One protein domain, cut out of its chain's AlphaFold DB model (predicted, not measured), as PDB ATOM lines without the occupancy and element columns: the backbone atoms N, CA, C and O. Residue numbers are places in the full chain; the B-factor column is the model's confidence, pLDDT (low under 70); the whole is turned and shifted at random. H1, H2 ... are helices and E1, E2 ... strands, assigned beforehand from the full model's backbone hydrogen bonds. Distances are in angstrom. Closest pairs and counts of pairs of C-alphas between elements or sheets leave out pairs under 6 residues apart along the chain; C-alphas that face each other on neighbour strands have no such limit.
ATOM      1  N   TYR A   6     -21.358 -46.795  -8.500       94.88
ATOM      2  CA  TYR A   6     -20.762 -47.269  -9.752       94.88
ATOM      3  C   TYR A   6     -20.853 -48.795  -9.882       94.88
ATOM      4  O   TYR A   6     -21.254 -49.301 -10.929       94.88
ATOM      5  N   GLU A   7     -20.553 -49.535  -8.819       95.88
ATOM      6  CA  GLU A   7     -20.628 -50.998  -8.819       95.88
ATOM      7  C   GLU A   7     -22.084 -51.468  -8.935       95.88
ATOM      8  O   GLU A   7     -22.386 -52.347  -9.744       95.88
ATOM      9  N   VAL A   8     -23.015 -50.798  -8.244       95.25
ATOM     10  CA  VAL A   8     -24.462 -51.031  -8.403       95.25
ATOM     11  C   VAL A   8     -24.905 -50.800  -9.854       95.25
ATOM     12  O   VAL A   8     -25.681 -51.590 -10.395       95.25
ATOM     13  N   SER A   9     -24.382 -49.781 -10.546       95.12
ATOM     14  CA  SER A   9     -24.713 -49.491 -11.954       95.12
ATOM     15  C   SER A   9     -24.297 -50.600 -12.937       95.12
ATOM     16  O   SER A   9     -24.862 -50.710 -14.023       95.12
ATOM     17  N   LYS A  10     -23.361 -51.477 -12.552       96.44
ATOM     18  CA  LYS A  10     -22.909 -52.604 -13.387       96.44
ATOM     19  C   LYS A  10     -23.739 -53.875 -13.205       96.44
ATOM     20  O   LYS A  10     -23.592 -54.810 -13.992       96.44
ATOM     21  N   ALA A  11     -24.623 -53.927 -12.209       96.25
ATOM     22  CA  ALA A  11     -25.491 -55.077 -11.993       96.25
ATOM     23  C   ALA A  11     -26.461 -55.293 -13.171       96.25
ATOM     24  O   ALA A  11     -27.108 -54.358 -13.643       96.25
ATOM     25  N   ARG A  12     -26.611 -56.549 -13.617       96.06
ATOM     26  CA  ARG A  12     -27.591 -56.917 -14.658       96.06
ATOM     27  C   ARG A  12     -29.034 -56.797 -14.164       96.06
ATOM     28  O   ARG A  12     -29.926 -56.496 -14.947       96.06
ATOM     29  N   ARG A  13     -29.265 -57.093 -12.884       96.62
ATOM     30  CA  ARG A  13     -30.554 -56.963 -12.194       96.62
ATOM     31  C   ARG A  13     -30.313 -56.394 -10.807       96.62
ATOM     32  O   ARG A  13     -29.298 -56.711 -10.188       96.62
ATOM     33  N   ARG A  14     -31.248 -55.572 -10.341       97.25
ATOM     34  CA  ARG A  14     -31.230 -54.939  -9.023       97.25
ATOM     35  C   ARG A  14     -32.551 -55.246  -8.355       97.25
ATOM     36  O   ARG A  14     -33.595 -55.098  -8.983       97.25
ATOM     37  N   ILE A  15     -32.469 -55.699  -7.117       97.50
ATOM     38  CA  ILE A  15     -33.626 -55.975  -6.281       97.50
ATOM     39  C   ILE A  15     -33.457 -55.128  -5.031       97.50
ATOM     40  O   ILE A  15     -32.380 -55.134  -4.431       97.50
ATOM     41  N   GLU A  16     -34.509 -54.419  -4.650       96.31
ATOM     42  CA  GLU A  16     -34.575 -53.689  -3.390       96.31
ATOM     43  C   GLU A  16     -35.791 -54.156  -2.587       96.31
ATOM     44  O   GLU A  16     -36.822 -54.528  -3.151       96.31
ATOM     45  N   ILE A  17     -35.657 -54.209  -1.263       95.88
ATOM     46  CA  ILE A  17     -36.694 -54.720  -0.365       95.88
ATOM     47  C   ILE A  17     -36.930 -53.691   0.734       95.88
ATOM     48  O   ILE A  17     -36.015 -53.355   1.484       95.88
ATOM     49  N   HIS A  18     -38.165 -53.215   0.847       94.25
ATOM     50  CA  HIS A  18     -38.592 -52.263   1.864       94.25
ATOM     51  C   HIS A  18     -39.537 -52.945   2.860       94.25
ATOM     52  O   HIS A  18     -40.654 -53.351   2.523       94.25
ATOM     53  N   GLY A  19     -39.112 -53.020   4.120       90.62
ATOM     54  CA  GLY A  19     -39.920 -53.525   5.227       90.62
ATOM     55  C   GLY A  19     -39.641 -52.776   6.522       90.62
ATOM     56  O   GLY A  19     -38.580 -52.172   6.685       90.62
ATOM     57  N   LEU A  20     -40.601 -52.809   7.447       86.31
ATOM     58  CA  LEU A  20     -40.381 -52.334   8.811       86.31
ATOM     59  C   LEU A  20     -39.651 -53.421   9.591       86.31
ATOM     60  O   LEU A  20     -40.165 -54.518   9.780       86.31
ATOM     61  N   THR A  21     -38.439 -53.108  10.025       78.75
ATOM     62  CA  THR A  21     -37.563 -54.048  10.742       78.75
ATOM     63  C   THR A  21     -37.162 -53.530  12.117       78.75
ATOM     64  O   THR A  21     -36.549 -54.252  12.896       78.75
ATOM     65  N   THR A  22     -37.515 -52.281  12.436       71.31
ATOM     66  CA  THR A  22     -37.156 -51.619  13.692       71.31
ATOM     67  C   THR A  22     -38.369 -51.525  14.621       71.31
ATOM     68  O   THR A  22     -39.474 -51.214  14.173       71.31
ATOM     69  N   ALA A  23     -38.152 -51.787  15.916       62.53
ATOM     70  CA  ALA A  23     -39.099 -51.565  17.019       62.53
ATOM     71  C   ALA A  23     -40.551 -52.033  16.762       62.53
ATOM     72  O   ALA A  23     -41.506 -51.320  17.054       62.53
ATOM     73  N   GLY A  24     -40.731 -53.234  16.205       59.75
ATOM     74  CA  GLY A  24     -42.034 -53.905  16.222       59.75
ATOM     75  C   GLY A  24     -43.174 -53.224  15.452       59.75
ATOM     76  O   GLY A  24     -44.311 -53.550  15.755       59.75
ATOM     77  N   THR A  25     -42.888 -52.377  14.443       63.03
ATOM     78  CA  THR A  25     -43.798 -51.869  13.368       63.03
ATOM     79  C   THR A  25     -44.360 -50.437  13.444       63.03
ATOM     80  O   THR A  25     -44.959 -49.987  12.467       63.03
ATOM     81  N   HIS A  26     -44.093 -49.646  14.489       66.31
ATOM     82  CA  HIS A  26     -44.698 -48.296  14.602       66.31
ATOM     83  C   HIS A  26     -43.819 -47.137  14.105       66.31
ATOM     84  O   HIS A  26     -44.249 -45.986  14.054       66.31
ATOM     85  N   VAL A  27     -42.578 -47.411  13.703       72.25
ATOM     86  CA  VAL A  27     -41.615 -46.353  13.389       72.25
ATOM     87  C   VAL A  27     -41.817 -45.809  11.967       72.25
ATOM     88  O   VAL A  27     -41.529 -46.471  10.968       72.25
ATOM     89  N   THR A  28     -42.295 -44.566  11.864       79.06
ATOM     90  CA  THR A  28     -42.746 -43.957  10.599       79.06
ATOM     91  C   THR A  28     -41.621 -43.530   9.652       79.06
ATOM     92  O   THR A  28     -41.854 -43.447   8.444       79.06
ATOM     93  N   TRP A  29     -40.390 -43.314  10.136       86.81
ATOM     94  CA  TRP A  29     -39.292 -42.839   9.279       86.81
ATOM     95  C   TRP A  29     -38.940 -43.834   8.162       86.81
ATOM     96  O   TRP A  29     -38.657 -43.411   7.043       86.81
ATOM     97  N   GLN A  30     -39.031 -45.150   8.407       88.88
ATOM     98  CA  GLN A  30     -38.771 -46.173   7.378       88.88
ATOM     99  C   GLN A  30     -39.770 -46.052   6.211       88.88
ATOM    100  O   GLN A  30     -39.399 -46.207   5.047       88.88
ATOM    101  N   ARG A  31     -41.025 -45.679   6.507       90.69
ATOM    102  CA  ARG A  31     -42.063 -45.393   5.502       90.69
ATOM    103  C   ARG A  31     -41.727 -44.135   4.707       90.69
ATOM    104  O   ARG A  31     -41.863 -44.127   3.485       90.69
ATOM    105  N   GLN A  32     -41.282 -43.077   5.389       92.19
ATOM    106  CA  GLN A  32     -40.906 -41.815   4.743       92.19
ATOM    107  C   GLN A  32     -39.726 -42.005   3.789       92.19
ATOM    108  O   GLN A  32     -39.809 -41.604   2.630       92.19
ATOM    109  N   ILE A  33     -38.663 -42.678   4.239       94.94
ATOM    110  CA  ILE A  33     -37.482 -42.932   3.409       94.94
ATOM    111  C   ILE A  33     -37.834 -43.792   2.198       94.94
ATOM    112  O   ILE A  33     -37.463 -43.426   1.088       94.94
ATOM    113  N   SER A  34     -38.623 -44.861   2.359       95.50
ATOM    114  CA  SER A  34     -39.091 -45.658   1.215       95.50
ATOM    115  C   SER A  34     -39.827 -44.807   0.175       95.50
ATOM    116  O   SER A  34     -39.636 -45.004  -1.022       95.50
ATOM    117  N   ARG A  35     -40.674 -43.859   0.599       95.62
ATOM    118  CA  ARG A  35     -41.391 -42.966  -0.327       95.62
ATOM    119  C   ARG A  35     -40.434 -42.012  -1.043       95.62
ATOM    120  O   ARG A  35     -40.606 -41.790  -2.236       95.62
ATOM    121  N   LEU A  36     -39.411 -41.494  -0.360       97.38
ATOM    122  CA  LEU A  36     -38.372 -40.675  -0.995       97.38
ATOM    123  C   LEU A  36     -37.539 -41.477  -1.999       97.38
ATOM    124  O   LEU A  36     -37.260 -40.981  -3.084       97.38
ATOM    125  N   VAL A  37     -37.183 -42.721  -1.670       97.88
ATOM    126  CA  VAL A  37     -36.449 -43.617  -2.576       97.88
ATOM    127  C   VAL A  37     -37.251 -43.902  -3.844       97.88
ATOM    128  O   VAL A  37     -36.679 -43.870  -4.929       97.88
ATOM    129  N   LEU A  38     -38.558 -44.148  -3.721       97.06
ATOM    130  CA  LEU A  38     -39.414 -44.553  -4.842       97.06
ATOM    131  C   LEU A  38     -39.978 -43.388  -5.661       97.06
ATOM    132  O   LEU A  38     -40.216 -43.542  -6.856       97.06
ATOM    133  N   HIS A  39     -40.251 -42.254  -5.018       96.31
ATOM    134  CA  HIS A  39     -41.039 -41.163  -5.606       96.31
ATOM    135  C   HIS A  39     -40.434 -39.774  -5.385       96.31
ATOM    136  O   HIS A  39     -40.914 -38.797  -5.956       96.31
ATOM    137  N   GLY A  40     -39.420 -39.659  -4.529       97.38
ATOM    138  CA  GLY A  40     -38.710 -38.409  -4.301       97.38
ATOM    139  C   GLY A  40     -37.712 -38.094  -5.419       97.38
ATOM    140  O   GLY A  40     -37.473 -38.922  -6.302       97.38
ATOM    141  N   PRO A  41     -37.093 -36.901  -5.377       98.12
ATOM    142  CA  PRO A  41     -36.047 -36.539  -6.324       98.12
ATOM    143  C   PRO A  41     -34.847 -37.479  -6.186       98.12
ATOM    144  O   PRO A  41     -34.431 -37.809  -5.074       98.12
ATOM    145  N   VAL A  42     -34.241 -37.849  -7.315       98.00
ATOM    146  CA  VAL A  42     -32.983 -38.601  -7.304       98.00
ATOM    147  C   VAL A  42     -31.868 -37.704  -6.774       98.00
ATOM    148  O   VAL A  42     -31.560 -36.667  -7.363       98.00
ATOM    149  N   THR A  43     -31.274 -38.076  -5.641       97.88
ATOM    150  CA  THR A  43     -30.310 -37.232  -4.927       97.88
ATOM    151  C   THR A  43     -29.323 -38.054  -4.094       97.88
ATOM    152  O   THR A  43     -29.722 -39.045  -3.479       97.88
ATOM    153  N   PRO A  44     -28.047 -37.635  -3.974       96.19
ATOM    154  CA  PRO A  44     -27.079 -38.292  -3.093       96.19
ATOM    155  C   PRO A  44     -27.474 -38.309  -1.609       96.19
ATOM    156  O   PRO A  44     -26.983 -39.151  -0.865       96.19
ATOM    157  N   GLN A  45     -28.368 -37.412  -1.172       97.56
ATOM    158  CA  GLN A  45     -28.904 -37.415   0.199       97.56
ATOM    159  C   GLN A  45     -29.823 -38.620   0.478       97.56
ATOM    160  O   GLN A  45     -30.053 -38.962   1.634       97.56
ATOM    161  N   VAL A  46     -30.323 -39.282  -0.572       97.38
ATOM    162  CA  VAL A  46     -31.133 -40.506  -0.508       97.38
ATOM    163  C   VAL A  46     -30.530 -41.517  -1.495       97.38
ATOM    164  O   VAL A  46     -31.036 -41.658  -2.607       97.38
ATOM    165  N   PRO A  47     -29.430 -42.212  -1.147       96.25
ATOM    166  CA  PRO A  47     -28.621 -42.958  -2.117       96.25
ATOM    167  C   PRO A  47     -29.392 -43.977  -2.969       96.25
ATOM    168  O   PRO A  47     -29.169 -44.039  -4.177       96.25
ATOM    169  N   SER A  48     -30.340 -44.720  -2.381       97.12
ATOM    170  CA  SER A  48     -31.168 -45.692  -3.117       97.12
ATOM    171  C   SER A  48     -32.057 -45.058  -4.195       97.12
ATOM    172  O   SER A  48     -32.441 -45.746  -5.135       97.12
ATOM    173  N   SER A  49     -32.333 -43.746  -4.147       97.88
ATOM    174  CA  SER A  49     -33.120 -43.058  -5.188       97.88
ATOM    175  C   SER A  49     -32.498 -43.175  -6.589       97.88
ATOM    176  O   SER A  49     -33.211 -43.109  -7.586       97.88
ATOM    177  N   ILE A  50     -31.188 -43.442  -6.695       97.25
ATOM    178  CA  ILE A  50     -30.512 -43.701  -7.977       97.25
ATOM    179  C   ILE A  50     -31.086 -44.917  -8.726       97.25
ATOM    180  O   ILE A  50     -30.972 -45.005  -9.949       97.25
ATOM    181  N   LEU A  51     -31.732 -45.848  -8.018       97.50
ATOM    182  CA  LEU A  51     -32.358 -47.029  -8.610       97.50
ATOM    183  C   LEU A  51     -33.544 -46.673  -9.514       97.50
ATOM    184  O   LEU A  51     -33.827 -47.428 -10.442       97.50
ATOM    185  N   GLN A  52     -34.146 -45.489  -9.345       97.19
ATOM    186  CA  GLN A  52     -35.124 -44.947 -10.293       97.19
ATOM    187  C   GLN A  52     -34.517 -44.739 -11.695       97.19
ATOM    188  O   GLN A  52     -35.209 -44.908 -12.694       97.19
ATOM    189  N   ILE A  53     -33.218 -44.410 -11.786       96.25
ATOM    190  CA  ILE A  53     -32.508 -44.224 -13.065       96.25
ATOM    191  C   ILE A  53     -32.119 -45.575 -13.667       96.25
ATOM    192  O   ILE A  53     -32.258 -45.796 -14.867       96.25
ATOM    193  N   PHE A  54     -31.584 -46.475 -12.842       95.31
ATOM    194  CA  PHE A  54     -31.032 -47.741 -13.327       95.31
ATOM    195  C   PHE A  54     -32.078 -48.833 -13.562       95.31
ATOM    196  O   PHE A  54     -31.763 -49.833 -14.211       95.31
ATOM    197  N   GLY A  55     -33.281 -48.664 -13.013       95.12
ATOM    198  CA  GLY A  55     -34.294 -49.704 -12.928       95.12
ATOM    199  C   GLY A  55     -33.949 -50.748 -11.862       95.12
ATOM    200  O   GLY A  55     -32.815 -51.241 -11.772       95.12
ATOM    201  N   ALA A  56     -34.949 -51.096 -11.055       97.38
ATOM    202  CA  ALA A  56     -34.885 -52.151 -10.054       97.38
ATOM    203  C   ALA A  56     -36.281 -52.733  -9.808       97.38
ATOM    204  O   ALA A  56     -37.277 -52.014  -9.889       97.38
ATOM    205  N   ASP A  57     -36.329 -54.016  -9.460       98.00
ATOM    206  CA  ASP A  57     -37.534 -54.627  -8.908       98.00
ATOM    207  C   ASP A  57     -37.578 -54.307  -7.412       98.00
ATOM    208  O   ASP A  57     -36.690 -54.724  -6.660       98.00
ATOM    209  N   VAL A  58     -38.586 -53.549  -6.976       97.44
ATOM    210  CA  VAL A  58     -38.713 -53.143  -5.572       97.44
ATOM    211  C   VAL A  58     -39.889 -53.852  -4.918       97.44
ATOM    212  O   VAL A  58     -41.039 -53.682  -5.322       97.44
ATOM    213  N   TYR A  59     -39.599 -54.635  -3.883       97.31
ATOM    214  CA  TYR A  59     -40.597 -55.333  -3.084       97.31
ATOM    215  C   TYR A  59     -40.883 -54.530  -1.823       97.31
ATOM    216  O   TYR A  59     -39.987 -54.267  -1.025       97.31
ATOM    217  N   VAL A  60     -42.144 -54.157  -1.624       95.19
ATOM    218  CA  VAL A  60     -42.573 -53.355  -0.477       95.19
ATOM    219  C   VAL A  60     -43.582 -54.156   0.332       95.19
ATOM    220  O   VAL A  60     -44.572 -54.638  -0.211       95.19
ATOM    221  N   THR A  61     -43.336 -54.306   1.633       93.50
ATOM    222  CA  THR A  61     -44.318 -54.931   2.536       93.50
ATOM    223  C   THR A  61     -45.586 -54.082   2.637       93.50
ATOM    224  O   THR A  61     -45.510 -52.851   2.649       93.50
ATOM    225  N   GLU A  62     -46.746 -54.729   2.774       91.75
ATOM    226  CA  GLU A  62     -48.030 -54.034   2.943       91.75
ATOM    227  C   GLU A  62     -47.997 -53.066   4.119       91.75
ATOM    228  O   GLU A  62     -48.446 -51.929   3.990       91.75
ATOM    229  N   GLU A  63     -47.409 -53.500   5.240       88.31
ATOM    230  CA  GLU A  63     -47.284 -52.672   6.428       88.31
ATOM    231  C   GLU A  63     -46.571 -51.373   6.089       88.31
ATOM    232  O   GLU A  63     -47.146 -50.328   6.336       88.31
ATOM    233  N   LEU A  64     -45.398 -51.405   5.443       90.62
ATOM    234  CA  LEU A  64     -44.649 -50.198   5.079       90.62
ATOM    235  C   LEU A  64     -45.406 -49.302   4.082       90.62
ATOM    236  O   LEU A  64     -45.310 -48.074   4.167       90.62
ATOM    237  N   ALA A  65     -46.164 -49.903   3.161       91.44
ATOM    238  CA  ALA A  65     -46.928 -49.189   2.139       91.44
ATOM    239  C   ALA A  65     -48.129 -48.404   2.699       91.44
ATOM    240  O   ALA A  65     -48.610 -47.480   2.034       91.44
ATOM    241  N   ARG A  66     -48.595 -48.718   3.920       89.94
ATOM    242  CA  ARG A  66     -49.729 -48.008   4.537       89.94
ATOM    243  C   ARG A  66     -49.489 -46.489   4.637       89.94
ATOM    244  O   ARG A  66     -48.330 -46.037   4.678       89.94
TER     245      ARG A  66
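What this domain is: This is residues 6 to 66 of the 76 residues of an uncharacterized protein of Clostridiaceae bacterium (UniProt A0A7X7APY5). A ribbon of two parallel strands, E1 and E2, has H2 then H3 over one face, the other bare, with short H1 and H4 toward opposite ends. It is a right-handed strand-helix-strand unit, helices linking parallel neighbours. The 61 printed residues, mixed helices and strands ordered H1 E1 H2 H3 E2 H4, are only just compact, close to loose (radius of gyration of the C-alphas 12.2 A), spanning 35 by 21 by 16 A.

Where its parts are: E1 is residues 15 to 18, E2 57 to 60. H2, 29 to 39, spans 15.1 A; H3, 47 to 54, 12.4 A. H1, 6 to 9, begins at C-alpha (-20.762, -47.269, -9.752); H4, 62 to 65, ends at (-46.928, -49.189, 2.139).

How they stand to each other: Between E1 and E2, N 16 and O 57 are 3.0 A apart, within hydrogen-bond range. H2 touches H3, closest C-alphas Val 37 and Ser 49, 4.3 A, at a shallow tilt of 25 degrees, the same way. H2 and H4 only just touch, with 3 pairs of C-alphas within 8 A, closest Arg 31 and Leu 64, 5.5 A. H1 is close but not clearly touching H3, closest C-alphas Ser 9 and Phe 54, 6.7 A. Every O i to N i+4 pair is within range in H2; H3 has 1 of 4, but 5 of 5 for i+3; H1 and H4 are too short.

The domain as a whole: The farthest C-alphas, Lys 10 and His 26, are 35.7 A apart. The printed part has no cut and no long link; pLDDT is under 70 at residues 23 to 26.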